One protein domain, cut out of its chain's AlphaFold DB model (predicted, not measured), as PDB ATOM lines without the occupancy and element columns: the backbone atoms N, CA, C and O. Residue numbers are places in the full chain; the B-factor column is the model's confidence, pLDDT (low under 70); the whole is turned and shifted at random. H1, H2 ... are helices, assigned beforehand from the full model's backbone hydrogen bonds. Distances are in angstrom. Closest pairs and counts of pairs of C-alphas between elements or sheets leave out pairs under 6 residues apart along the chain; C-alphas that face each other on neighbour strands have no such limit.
ATOM      1  N   GLN A   4     -21.591 -57.846 -16.789       90.56
ATOM      2  CA  GLN A   4     -22.182 -57.339 -18.025       90.56
ATOM      3  C   GLN A   4     -23.573 -56.741 -17.772       90.56
ATOM      4  O   GLN A   4     -23.800 -55.600 -18.164       90.56
ATOM      5  N   ASP A   5     -24.449 -57.453 -17.053       92.44
ATOM      6  CA  ASP A   5     -25.818 -57.012 -16.741       92.44
ATOM      7  C   ASP A   5     -25.811 -55.657 -16.010       92.44
ATOM      8  O   ASP A   5     -26.653 -54.797 -16.263       92.44
ATOM      9  N   ASP A   6     -24.843 -55.442 -15.110       91.00
ATOM     10  CA  ASP A   6     -24.718 -54.184 -14.366       91.00
ATOM     11  C   ASP A   6     -24.247 -53.025 -15.270       91.00
ATOM     12  O   ASP A   6     -24.692 -51.889 -15.112       91.00
ATOM     13  N   ILE A   7     -23.357 -53.291 -16.235       93.44
ATOM     14  CA  ILE A   7     -22.906 -52.287 -17.216       93.44
ATOM     15  C   ILE A   7     -24.056 -51.913 -18.159       93.44
ATOM     16  O   ILE A   7     -24.234 -50.735 -18.468       93.44
ATOM     17  N   GLU A   8     -24.851 -52.895 -18.576       93.88
ATOM     18  CA  GLU A   8     -26.032 -52.716 -19.424       93.88
ATOM     19  C   GLU A   8     -27.124 -51.915 -18.695       93.88
ATOM     20  O   GLU A   8     -27.531 -50.859 -19.176       93.88
ATOM     21  N   THR A   9     -27.472 -52.309 -17.462       92.81
ATOM     22  CA  THR A   9     -28.405 -51.573 -16.581       92.81
ATOM     23  C   THR A   9     -27.958 -50.121 -16.361       92.81
ATOM     24  O   THR A   9     -28.766 -49.189 -16.404       92.81
ATOM     25  N   LEU A  10     -26.656 -49.899 -16.139       94.19
ATOM     26  CA  LEU A  10     -26.096 -48.557 -15.984       94.19
ATOM     27  C   LEU A  10     -26.215 -47.742 -17.283       94.19
ATOM     28  O   LEU A  10     -26.623 -46.581 -17.226       94.19
ATOM     29  N   ALA A  11     -25.919 -48.334 -18.441       92.81
ATOM     30  CA  ALA A  11     -26.041 -47.668 -19.735       92.81
ATOM     31  C   ALA A  11     -27.496 -47.271 -20.048       92.81
ATOM     32  O   ALA A  11     -27.750 -46.108 -20.366       92.81
ATOM     33  N   GLU A  12     -28.464 -48.177 -19.877       91.44
ATOM     34  CA  GLU A  12     -29.895 -47.885 -20.065       91.44
ATOM     35  C   GLU A  12     -30.383 -46.748 -19.152       91.44
ATOM     36  O   GLU A  12     -31.084 -45.831 -19.597       91.44
ATOM     37  N   SER A  13     -29.960 -46.756 -17.882       91.88
ATOM     38  CA  SER A  13     -30.283 -45.686 -16.930       91.88
ATOM     39  C   SER A  13     -29.683 -44.329 -17.311       91.88
ATOM     40  O   SER A  13     -30.269 -43.290 -17.013       91.88
ATOM     41  N   PHE A  14     -28.535 -44.325 -17.995       93.31
ATOM     42  CA  PHE A  14     -27.886 -43.105 -18.458       93.31
ATOM     43  C   PHE A  14     -28.558 -42.548 -19.718       93.31
ATOM     44  O   PHE A  14     -28.839 -41.353 -19.764       93.31
ATOM     45  N   TYR A  15     -28.871 -43.394 -20.708       91.25
ATOM     46  CA  TYR A  15     -29.570 -42.963 -21.925       91.25
ATOM     47  C   TYR A  15     -30.947 -42.368 -21.605       91.25
ATOM     48  O   TYR A  15     -31.248 -41.249 -22.011       91.25
ATOM     49  N   THR A  16     -31.744 -43.055 -20.786       89.69
ATOM     50  CA  THR A  16     -33.079 -42.571 -20.389       89.69
ATOM     51  C   THR A  16     -33.043 -41.303 -19.530       89.69
ATOM     52  O   THR A  16     -33.940 -40.464 -19.635       89.69
ATOM     53  N   LEU A  17     -31.999 -41.111 -18.714       89.06
ATOM     54  CA  LEU A  17     -31.765 -39.851 -18.006       89.06
ATOM     55  C   LEU A  17     -31.364 -38.721 -18.968       89.06
ATOM     56  O   LEU A  17     -31.829 -37.595 -18.799       89.06
ATOM     57  N   ALA A  18     -30.532 -39.004 -19.975       85.81
ATOM     58  CA  ALA A  18     -30.138 -38.027 -20.987       85.81
ATOM     59  C   ALA A  18     -31.338 -37.559 -21.833       85.81
ATOM     60  O   ALA A  18     -31.482 -36.357 -22.056       85.81
ATOM     61  N   ASP A  19     -32.236 -38.474 -22.212       86.00
ATOM     62  CA  ASP A  19     -33.468 -38.157 -22.947       86.00
ATOM     63  C   ASP A  19     -34.423 -37.258 -22.133       86.00
ATOM     64  O   ASP A  19     -34.930 -36.260 -22.655       86.00
ATOM     65  N   GLU A  20     -34.640 -37.542 -20.839       88.12
ATOM     66  CA  GLU A  20     -35.443 -36.662 -19.968       88.12
ATOM     67  C   GLU A  20     -34.768 -35.290 -19.799       88.12
ATOM     68  O   GLU A  20     -35.440 -34.260 -19.864       88.12
ATOM     69  N   VAL A  21     -33.441 -35.240 -19.626       88.44
ATOM     70  CA  VAL A  21     -32.695 -33.973 -19.531       88.44
ATOM     71  C   VAL A  21     -32.836 -33.153 -20.817       88.44
ATOM     72  O   VAL A  21     -33.107 -31.954 -20.729       88.44
ATOM     73  N   GLN A  22     -32.740 -33.771 -21.998       86.06
ATOM     74  CA  GLN A  22     -32.967 -33.078 -23.269       86.06
ATOM     75  C   GLN A  22     -34.418 -32.590 -23.395       86.06
ATOM     76  O   GLN A  22     -34.644 -31.430 -23.732       86.06
ATOM     77  N   SER A  23     -35.403 -33.414 -23.025       85.94
ATOM     78  CA  SER A  23     -36.824 -33.032 -22.996       85.94
ATOM     79  C   SER A  23     -37.094 -31.835 -22.067       85.94
ATOM     80  O   SER A  23     -37.858 -30.923 -22.402       85.94
ATOM     81  N   LEU A  24     -36.418 -31.774 -20.914       87.50
ATOM     82  CA  LEU A  24     -36.483 -30.644 -19.984       87.50
ATOM     83  C   LEU A  24     -35.779 -29.387 -20.526       87.50
ATOM     84  O   LEU A  24     -36.286 -28.283 -20.308       87.50
ATOM     85  N   ILE A  25     -34.669 -29.527 -21.258       86.56
ATOM     86  CA  ILE A  25     -33.988 -28.421 -21.956       86.56
ATOM     87  C   ILE A  25     -34.885 -27.859 -23.065       86.56
ATOM     88  O   ILE A  25     -35.152 -26.655 -23.087       86.56
ATOM     89  N   ASP A  26     -35.429 -28.713 -23.929       88.25
ATOM     90  CA  ASP A  26     -36.344 -28.316 -25.002       88.25
ATOM     91  C   ASP A  26     -37.567 -27.599 -24.417       88.25
ATOM     92  O   ASP A  26     -37.924 -26.496 -24.843       88.25
ATOM     93  N   ARG A  27     -38.151 -28.152 -23.345       89.12
ATOM     94  CA  ARG A  27     -39.256 -27.527 -22.610       89.12
ATOM     95  C   ARG A  27     -38.869 -26.190 -21.969       89.12
ATOM     96  O   ARG A  27     -39.698 -25.279 -22.011       89.12
ATOM     97  N   LYS A  28     -37.651 -26.031 -21.425       88.88
ATOM     98  CA  LYS A  28     -37.130 -24.730 -20.953       88.88
ATOM     99  C   LYS A  28     -37.144 -23.723 -22.103       88.88
ATOM    100  O   LYS A  28     -37.776 -22.679 -21.962       88.88
ATOM    101  N   THR A  29     -36.551 -24.048 -23.254       89.25
ATOM    102  CA  THR A  29     -36.512 -23.107 -24.390       89.25
ATOM    103  C   THR A  29     -37.912 -22.752 -24.900       89.25
ATOM    104  O   THR A  29     -38.181 -21.587 -25.185       89.25
ATOM    105  N   ILE A  30     -38.849 -23.706 -24.967       92.81
ATOM    106  CA  ILE A  30     -40.239 -23.447 -25.379       92.81
ATOM    107  C   ILE A  30     -40.948 -22.507 -24.391       92.81
ATOM    108  O   ILE A  30     -41.711 -21.638 -24.817       92.81
ATOM    109  N   LEU A  31     -40.715 -22.665 -23.085       91.00
ATOM    110  CA  LEU A  31     -41.293 -21.790 -22.062       91.00
ATOM    111  C   LEU A  31     -40.678 -20.386 -22.094       91.00
ATOM    112  O   LEU A  31     -41.424 -19.414 -22.016       91.00
ATOM    113  N   GLU A  32     -39.365 -20.260 -22.294       88.31
ATOM    114  CA  GLU A  32     -38.719 -18.956 -22.479       88.31
ATOM    115  C   GLU A  32     -39.249 -18.215 -23.709       88.31
ATOM    116  O   GLU A  32     -39.598 -17.044 -23.603       88.31
ATOM    117  N   HIS A  33     -39.354 -18.879 -24.866       91.44
ATOM    118  CA  HIS A  33     -39.896 -18.253 -26.076       91.44
ATOM    119  C   HIS A  33     -41.353 -17.807 -25.885       91.44
ATOM    120  O   HIS A  33     -41.721 -16.720 -26.327       91.44
ATOM    121  N   LYS A  34     -42.170 -18.600 -25.176       92.44
ATOM    122  CA  LYS A  34     -43.547 -18.220 -24.823       92.44
ATOM    123  C   LYS A  34     -43.605 -17.036 -23.860       92.44
ATOM    124  O   LYS A  34     -44.473 -16.188 -24.034       92.44
ATOM    125  N   LEU A  35     -42.708 -16.968 -22.875       89.94
ATOM    126  CA  LEU A  35     -42.663 -15.862 -21.921       89.94
ATOM    127  C   LEU A  35     -42.180 -14.570 -22.591       89.94
ATOM    128  O   LEU A  35     -42.865 -13.564 -22.477       89.94
ATOM    129  N   ARG A  36     -41.099 -14.612 -23.386       88.31
ATOM    130  CA  ARG A  36     -40.640 -13.462 -24.191       88.31
ATOM    131  C   ARG A  36     -41.765 -12.929 -25.089       88.31
ATOM    132  O   ARG A  36     -42.075 -11.744 -25.026       88.31
ATOM    133  N   PHE A  37     -42.449 -13.810 -25.824       93.00
ATOM    134  CA  PHE A  37     -43.600 -13.431 -26.652       93.00
ATOM    135  C   PHE A  37     -44.755 -12.832 -25.830       93.00
ATOM    136  O   PHE A  37     -45.347 -11.838 -26.242       93.00
ATOM    137  N   ALA A  38     -45.079 -13.390 -24.658       90.12
ATOM    138  CA  ALA A  38     -46.107 -12.828 -23.782       90.12
ATOM    139  C   ALA A  38     -45.740 -11.411 -23.299       90.12
ATOM    140  O   ALA A  38     -46.595 -10.527 -23.325       90.12
ATOM    141  N   THR A  39     -44.475 -11.177 -22.937       88.44
ATOM    142  CA  THR A  39     -43.954  -9.854 -22.560       88.44
ATOM    143  C   THR A  39     -44.019  -8.870 -23.731       88.44
ATOM    144  O   THR A  39     -44.494  -7.753 -23.554       88.44
ATOM    145  N   GLU A  40     -43.638  -9.285 -24.945       90.44
ATOM    146  CA  GLU A  40     -43.751  -8.475 -26.171       90.44
ATOM    147  C   GLU A  40     -45.206  -8.088 -26.489       90.44
ATOM    148  O   GLU A  40     -45.492  -6.929 -26.795       90.44
ATOM    149  N   GLN A  41     -46.149  -9.036 -26.399       91.00
ATOM    150  CA  GLN A  41     -47.570  -8.751 -26.631       91.00
ATOM    151  C   GLN A  41     -48.161  -7.853 -25.537       91.00
ATOM    152  O   GLN A  41     -48.977  -6.981 -25.839       91.00
ATOM    153  N   TYR A  42     -47.746  -8.030 -24.279       88.94
ATOM    154  CA  TYR A  42     -48.188  -7.174 -23.181       88.94
ATOM    155  C   TYR A  42     -47.628  -5.749 -23.313       88.94
ATOM    156  O   TYR A  42     -48.392  -4.798 -23.171       88.94
ATOM    157  N   GLN A  43     -46.356  -5.584 -23.704       88.00
ATOM    158  CA  GLN A  43     -45.761  -4.281 -24.030       88.00
ATOM    159  C   GLN A  43     -46.518  -3.581 -25.170       88.00
ATOM    160  O   GLN A  43     -46.893  -2.421 -25.041       88.00
ATOM    161  N   TYR A  44     -46.838  -4.293 -26.257       89.38
ATOM    162  CA  TYR A  44     -47.606  -3.718 -27.370       89.38
ATOM    163  C   TYR A  44     -49.002  -3.218 -26.947       89.38
ATOM    164  O   TYR A  44     -49.501  -2.219 -27.470       89.38
ATOM    165  N   LEU A  45     -49.649  -3.895 -25.992       89.00
ATOM    166  CA  LEU A  45     -50.919  -3.444 -25.417       89.00
ATOM    167  C   LEU A  45     -50.723  -2.274 -24.437       89.00
ATOM    168  O   LEU A  45     -51.505  -1.324 -24.480       89.00
ATOM    169  N   ALA A  46     -49.673  -2.305 -23.614       87.19
ATOM    170  CA  ALA A  46     -49.287  -1.224 -22.710       87.19
ATOM    171  C   ALA A  46     -49.078   0.098 -23.465       87.19
ATOM    172  O   ALA A  46     -49.770   1.079 -23.193       87.19
ATOM    173  N   ASP A  47     -48.203   0.092 -24.473       86.44
ATOM    174  CA  ASP A  47     -47.845   1.262 -25.283       86.44
ATOM    175  C   ASP A  47     -49.067   1.882 -25.976       86.44
ATOM    176  O   ASP A  47     -49.168   3.098 -26.144       86.44
ATOM    177  N   LYS A  48     -50.019   1.033 -26.384       89.12
ATOM    178  CA  LYS A  48     -51.209   1.431 -27.142       89.12
ATOM    179  C   LYS A  48     -52.354   1.957 -26.273       89.12
ATOM    180  O   LYS A  48     -53.130   2.781 -26.756       89.12
ATOM    181  N   TYR A  49     -52.504   1.460 -25.043       84.50
ATOM    182  CA  TYR A  49     -53.688   1.727 -24.213       84.50
ATOM    183  C   TYR A  49     -53.398   2.458 -22.894       84.50
ATOM    184  O   TYR A  49     -54.294   3.135 -22.394       84.50
ATOM    185  N   ALA A  50     -52.187   2.363 -22.337       78.56
ATOM    186  CA  ALA A  50     -51.812   3.019 -21.080       78.56
ATOM    187  C   ALA A  50     -50.275   3.193 -20.929       78.56
ATOM    188  O   ALA A  50     -49.682   2.643 -19.996       78.56
ATOM    189  N   PRO A  51     -49.613   3.998 -21.789       68.31
ATOM    190  CA  PRO A  51     -48.144   4.108 -21.896       68.31
ATOM    191  C   PRO A  51     -47.418   4.769 -20.699       68.31
ATOM    192  O   PRO A  51     -46.272   5.192 -20.828       68.31
ATOM    193  N   ALA A  52     -48.072   4.901 -19.542       66.69
ATOM    194  CA  ALA A  52     -47.508   5.487 -18.319       66.69
ATOM    195  C   ALA A  52     -48.096   4.890 -17.017       66.69
ATOM    196  O   ALA A  52     -47.998   5.507 -15.957       66.69
ATOM    197  N   GLY A  53     -48.746   3.719 -17.074       78.06
ATOM    198  CA  GLY A  53     -49.313   3.074 -15.884       78.06
ATOM    199  C   GLY A  53     -48.235   2.405 -15.012       78.06
ATOM    200  O   GLY A  53     -47.564   1.503 -15.509       78.06
ATOM    201  N   PRO A  54     -48.069   2.760 -13.719       74.50
ATOM    202  CA  PRO A  54     -47.032   2.161 -12.869       74.50
ATOM    203  C   PRO A  54     -47.251   0.653 -12.643       74.50
ATOM    204  O   PRO A  54     -46.304  -0.128 -12.706       74.50
ATOM    205  N   GLU A  55     -48.512   0.239 -12.496       78.38
ATOM    206  CA  GLU A  55     -48.959  -1.163 -12.431       78.38
ATOM    207  C   GLU A  55     -48.513  -1.979 -13.661       78.38
ATOM    208  O   GLU A  55     -48.173  -3.152 -13.551       78.38
ATOM    209  N   ILE A  56     -48.440  -1.336 -14.829       80.50
ATOM    210  CA  ILE A  56     -48.074  -1.964 -16.105       80.50
ATOM    211  C   ILE A  56     -46.553  -2.119 -16.220       80.50
ATOM    212  O   ILE A  56     -46.070  -3.133 -16.719       80.50
ATOM    213  N   SER A  57     -45.774  -1.156 -15.711       77.69
ATOM    214  CA  SER A  57     -44.325  -1.344 -15.552       77.69
ATOM    215  C   SER A  57     -43.980  -2.421 -14.516       77.69
ATOM    216  O   SER A  57     -42.982  -3.121 -14.687       77.69
ATOM    217  N   GLU A  58     -44.805  -2.601 -13.479       81.62
ATOM    218  CA  GLU A  58     -44.611  -3.664 -12.491       81.62
ATOM    219  C   GLU A  58     -44.884  -5.050 -13.090       81.62
ATOM    220  O   GLU A  58     -44.035  -5.936 -12.995       81.62
ATOM    221  N   THR A  59     -46.013  -5.247 -13.776       81.62
ATOM    222  CA  THR A  59     -46.320  -6.525 -14.442       81.62
ATOM    223  C   THR A  59     -45.330  -6.848 -15.563       81.62
ATOM    224  O   THR A  59     -44.939  -8.006 -15.702       81.62
ATOM    225  N   LEU A  60     -44.838  -5.852 -16.313       79.38
ATOM    226  CA  LEU A  60     -43.733  -6.036 -17.264       79.38
ATOM    227  C   LEU A  60     -42.452  -6.530 -16.576       79.38
ATOM    228  O   LEU A  60     -41.801  -7.432 -17.100       79.38
ATOM    229  N   ALA A  61     -42.103  -5.991 -15.404       78.94
ATOM    230  CA  ALA A  61     -40.955  -6.457 -14.626       78.94
ATOM    231  C   ALA A  61     -41.166  -7.881 -14.071       78.94
ATOM    232  O   ALA A  61     -40.244  -8.691 -14.110       78.94
ATOM    233  N   GLN A  62     -42.382  -8.224 -13.629       78.62
ATOM    234  CA  GLN A  62     -42.739  -9.581 -13.184       78.62
ATOM    235  C   GLN A  62     -42.741 -10.617 -14.330       78.62
ATOM    236  O   GLN A  62     -42.539 -11.807 -14.084       78.62
ATOM    237  N   LEU A  63     -42.958 -10.187 -15.580       76.00
ATOM    238  CA  LEU A  63     -42.914 -11.034 -16.781       76.00
ATOM    239  C   LEU A  63     -41.497 -11.215 -17.361       76.00
ATOM    240  O   LEU A  63     -41.298 -12.047 -18.251       76.00
ATOM    241  N   GLN A  64     -40.500 -10.459 -16.897       74.06
ATOM    242  CA  GLN A  64     -39.112 -10.645 -17.323       74.06
ATOM    243  C   GLN A  64     -38.489 -11.872 -16.641       74.06
ATOM    244  O   GLN A  64     -38.642 -12.097 -15.443       74.06
ATOM    245  N   LEU A  65     -37.751 -12.673 -17.416       65.44
ATOM    246  CA  LEU A  65     -36.953 -13.782 -16.885       65.44
ATOM    247  C   LEU A  65     -35.885 -13.228 -15.922       65.44
ATOM    248  O   LEU A  65     -35.079 -12.404 -16.364       65.44
ATOM    249  N   PRO A  66     -35.812 -13.691 -14.657       65.75
ATOM    250  CA  PRO A  66     -34.747 -13.290 -13.746       65.75
ATOM    251  C   PRO A  66     -33.362 -13.559 -14.360       65.75
ATOM    252  O   PRO A  66     -33.151 -14.646 -14.917       65.75
ATOM    253  N   PRO A  67     -32.409 -12.610 -14.269       60.56
ATOM    254  CA  PRO A  67     -31.137 -12.692 -14.990       60.56
ATOM    255  C   PRO A  67     -30.332 -13.952 -14.639       60.56
ATOM    256  O   PRO A  67     -29.709 -14.539 -15.524       60.56
ATOM    257  N   ASP A  68     -30.432 -14.426 -13.394       54.09
ATOM    258  CA  ASP A  68     -29.725 -15.601 -12.868       54.09
ATOM    259  C   ASP A  68     -29.996 -16.903 -13.649       54.09
ATOM    260  O   ASP A  68     -29.148 -17.794 -13.672       54.09
ATOM    261  N   CYS A  90     -43.469 -42.585 -20.538       54.69
ATOM    262  CA  CYS A  90     -42.786 -42.988 -19.315       54.69
ATOM    263  C   CYS A  90     -43.493 -42.449 -18.063       54.69
ATOM    264  O   CYS A  90     -43.765 -41.253 -17.916       54.69
ATOM    265  N   ASN A  91     -43.761 -43.334 -17.104       74.62
ATOM    266  CA  ASN A  91     -44.186 -42.905 -15.779       74.62
ATOM    267  C   ASN A  91     -42.985 -42.284 -15.051       74.62
ATOM    268  O   ASN A  91     -41.943 -42.920 -14.960       74.62
ATOM    269  N   GLN A  92     -43.129 -41.118 -14.408       78.69
ATOM    270  CA  GLN A  92     -42.045 -40.556 -13.569       78.69
ATOM    271  C   GLN A  92     -41.551 -41.544 -12.490       78.69
ATOM    272  O   GLN A  92     -40.405 -41.477 -12.065       78.69
ATOM    273  N   HIS A  93     -42.410 -42.478 -12.066       82.19
ATOM    274  CA  HIS A  93     -42.034 -43.595 -11.203       82.19
ATOM    275  C   HIS A  93     -41.062 -44.575 -11.883       82.19
ATOM    276  O   HIS A  93     -40.084 -44.966 -11.266       82.19
ATOM    277  N   GLN A  94     -41.288 -44.918 -13.153       85.56
ATOM    278  CA  GLN A  94     -40.420 -45.789 -13.953       85.56
ATOM    279  C   GLN A  94     -39.048 -45.148 -14.194       85.56
ATOM    280  O   GLN A  94     -38.038 -45.813 -13.995       85.56
ATOM    281  N   LEU A  95     -38.992 -43.847 -14.504       86.44
ATOM    282  CA  LEU A  95     -37.721 -43.115 -14.567       86.44
ATOM    283  C   LEU A  95     -37.006 -43.102 -13.200       86.44
ATOM    284  O   LEU A  95     -35.802 -43.330 -13.128       86.44
ATOM    285  N   ALA A  96     -37.738 -42.893 -12.101       87.19
ATOM    286  CA  ALA A  96     -37.163 -42.920 -10.754       87.19
ATOM    287  C   ALA A  96     -36.668 -44.319 -10.323       87.19
ATOM    288  O   ALA A  96     -35.692 -44.403  -9.576       87.19
ATOM    289  N   LEU A  97     -37.304 -45.399 -10.793       90.19
ATOM    290  CA  LEU A  97     -36.795 -46.768 -10.652       90.19
ATOM    291  C   LEU A  97     -35.503 -46.939 -11.456       90.19
ATOM    292  O   LEU A  97     -34.483 -47.299 -10.886       90.19
ATOM    293  N   LEU A  98     -35.500 -46.568 -12.736       90.88
ATOM    294  CA  LEU A  98     -34.344 -46.772 -13.609       90.88
ATOM    295  C   LEU A  98     -33.108 -45.968 -13.148       90.88
ATOM    296  O   LEU A  98     -31.997 -46.490 -13.146       90.88
ATOM    297  N   ILE A  99     -33.300 -44.753 -12.614       90.81
ATOM    298  CA  ILE A  99     -32.248 -43.975 -11.929       90.81
ATOM    299  C   ILE A  99     -31.764 -44.667 -10.639       90.81
ATOM    300  O   ILE A  99     -30.576 -44.608 -10.310       90.81
ATOM    301  N   ARG A 100     -32.655 -45.316  -9.875       92.56
ATOM    302  CA  ARG A 100     -32.288 -46.069  -8.661       92.56
ATOM    303  C   ARG A 100     -31.467 -47.312  -9.005       92.56
ATOM    304  O   ARG A 100     -30.473 -47.577  -8.332       92.56
ATOM    305  N   ASP A 101     -31.872 -48.043 -10.034       92.62
ATOM    306  CA  ASP A 101     -31.253 -49.309 -10.417       92.62
ATOM    307  C   ASP A 101     -29.931 -49.081 -11.163       92.62
ATOM    308  O   ASP A 101     -28.943 -49.747 -10.859       92.62
ATOM    309  N   GLY A 102     -29.827 -48.024 -11.975       93.94
ATOM    310  CA  GLY A 102     -28.547 -47.518 -12.481       93.94
ATOM    311  C   GLY A 102     -27.566 -47.125 -11.370       93.94
ATOM    312  O   GLY A 102     -26.395 -47.507 -11.396       93.94
ATOM    313  N   ARG A 103     -28.041 -46.424 -10.328       93.12
ATOM    314  CA  ARG A 103     -27.215 -46.103  -9.147       93.12
ATOM    315  C   ARG A 103     -26.765 -47.351  -8.382       93.12
ATOM    316  O   ARG A 103     -25.623 -47.374  -7.931       93.12
ATOM    317  N   ARG A 104     -27.619 -48.374  -8.255       93.62
ATOM    318  CA  ARG A 104     -27.246 -49.678  -7.680       93.62
ATOM    319  C   ARG A 104     -26.152 -50.339  -8.517       93.62
ATOM    320  O   ARG A 104     -25.115 -50.698  -7.970       93.62
ATOM    321  N   ALA A 105     -26.354 -50.452  -9.827       92.38
ATOM    322  CA  ALA A 105     -25.406 -51.086 -10.736       92.38
ATOM    323  C   ALA A 105     -24.028 -50.395 -10.706       92.38
ATOM    324  O   ALA A 105     -22.999 -51.060 -10.589       92.38
ATOM    325  N   ALA A 106     -23.996 -49.057 -10.685       92.00
ATOM    326  CA  ALA A 106     -22.763 -48.290 -10.498       92.00
ATOM    327  C   ALA A 106     -22.061 -48.588  -9.156       92.00
ATOM    328  O   ALA A 106     -20.836 -48.712  -9.118       92.00
ATOM    329  N   GLN A 107     -22.815 -48.731  -8.059       92.81
ATOM    330  CA  GLN A 107     -22.268 -49.096  -6.746       92.81
ATOM    331  C   GLN A 107     -21.715 -50.528  -6.724       92.81
ATOM    332  O   GLN A 107     -20.634 -50.751  -6.179       92.81
ATOM    333  N   GLU A 108     -22.399 -51.490  -7.348       90.69
ATOM    334  CA  GLU A 108     -21.920 -52.875  -7.434       90.69
ATOM    335  C   GLU A 108     -20.665 -53.005  -8.310       90.69
ATOM    336  O   GLU A 108     -19.720 -53.698  -7.928       90.69
ATOM    337  N   LEU A 109     -20.599 -52.285  -9.434       89.81
ATOM    338  CA  LEU A 109     -19.398 -52.213 -10.271       89.81
ATOM    339  C   LEU A 109     -18.214 -51.577  -9.525       89.81
ATOM    340  O   LEU A 109     -17.098 -52.095  -9.593       89.81
ATOM    341  N   ALA A 110     -18.448 -50.498  -8.770       89.31
ATOM    342  CA  ALA A 110     -17.420 -49.870  -7.942       89.31
ATOM    343  C   ALA A 110     -16.903 -50.821  -6.847       89.31
ATOM    344  O   ALA A 110     -15.692 -50.993  -6.705       89.31
ATOM    345  N   ALA A 111     -17.804 -51.495  -6.123       87.50
ATOM    346  CA  ALA A 111     -17.442 -52.441  -5.069       87.50
ATOM    347  C   ALA A 111     -16.613 -53.625  -5.602       87.50
ATOM    348  O   ALA A 111     -15.616 -54.008  -4.988       87.50
ATOM    349  N   ARG A 112     -16.973 -54.178  -6.770       81.62
ATOM    350  CA  ARG A 112     -16.243 -55.300  -7.387       81.62
ATOM    351  C   ARG A 112     -14.825 -54.911  -7.830       81.62
ATOM    352  O   ARG A 112     -13.922 -55.731  -7.692       81.62
ATOM    353  N   ASN A 113     -14.596 -53.671  -8.276       71.31
ATOM    354  CA  ASN A 113     -13.241 -53.183  -8.579       71.31
ATOM    355  C   ASN A 113     -12.369 -53.101  -7.305       71.31
ATOM    356  O   ASN A 113     -11.259 -53.624  -7.295       71.31
ATOM    357  N   VAL A 114     -12.896 -52.552  -6.199       65.31
ATOM    358  CA  VAL A 114     -12.159 -52.426  -4.918       65.31
ATOM    359  C   VAL A 114     -11.741 -53.788  -4.338       65.31
ATOM    360  O   VAL A 114     -10.675 -53.907  -3.727       65.31
ATOM    361  N   VAL A 115     -12.541 -54.839  -4.545       60.41
ATOM    362  CA  VAL A 115     -12.172 -56.217  -4.162       60.41
ATOM    363  C   VAL A 115     -11.014 -56.750  -5.013       60.41
ATOM    364  O   VAL A 115     -10.152 -57.457  -4.492       60.41
ATOM    365  N   GLN A 116     -10.958 -56.399  -6.301       56.19
ATOM    366  CA  GLN A 116      -9.920 -56.876  -7.216       56.19
ATOM    367  C   GLN A 116      -8.545 -56.246  -6.916       56.19
ATOM    368  O   GLN A 116      -7.539 -56.956  -6.939       56.19
ATOM    369  N   ASP A 117      -8.499 -54.965  -6.534       54.47
ATOM    370  CA  ASP A 117      -7.253 -54.285  -6.143       54.47
ATOM    371  C   ASP A 117      -6.662 -54.835  -4.827       54.47
ATOM    372  O   ASP A 117      -5.444 -54.996  -4.700       54.47
ATOM    373  N   ASN A 118      -7.513 -55.214  -3.863       51.56
ATOM    374  CA  ASN A 118      -7.084 -55.769  -2.568       51.56
ATOM    375  C   ASN A 118      -6.328 -57.108  -2.679       51.56
ATOM    376  O   ASN A 118      -5.565 -57.460  -1.781       51.56
TER     377      ASN A 118
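AT A GLANCE: This is residues 4 to 68 and 90 to 118 of the 590 residues of an uncharacterized protein of Grosmannia clavigera (strain kw1407 / UAMH 11150) (UniProt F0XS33). One long straight helix, H1, makes the length of a rod; the short H2 folds back along its last part as a hairpin, and H3 crosses it near its first residues. Residues 110 to 118 of H3 stick out. The printed part has 94 residues with three named helices, H1, H2, H3, and no named strand: all helix, extended, radius of gyration of the C-alphas 23.9 A, spanning 75 by 28 by 17 A.

HOW THE PARTS SIT: H1, residues 4 to 49, touches H3, residues 92 to 118, with residues 6 to 17 alone, at a steep tilt of 43 degrees, opposite ways; the closest C-alphas, of Leu 10 and Gly 102, are 4.4 A apart. With residues 39 to 46 alone H1 touches H2, residues 54 to 62, at a shallow tilt of 15 degrees, opposite ways, a helical hairpin over a tight link; the closest C-alphas, of Thr 39 and Leu 60, are 6.5 A apart. H2 and H3 are apart. In H1, H2 and H3 every O i to N i+4 pair is within hydrogen-bond range.

IN THESE COORDINATES: H1 runs 67.2 A from C-alpha 4 at (-22.182, -57.339, -18.025), H2 12.5 A, and H3 39.7 A to C-alpha 118 at (-7.084, -55.769, -2.568).

THE WHOLE: The C-alphas farthest apart, of Tyr 49 and Asn 118, are 77.1 A apart. Residues 69 to 89 are not printed, a gap of 31.0 A between C-alphas 68 and 90. Residues 51 to 52, 65 to 68, 90 and 114 to 118 have pLDDT under 70.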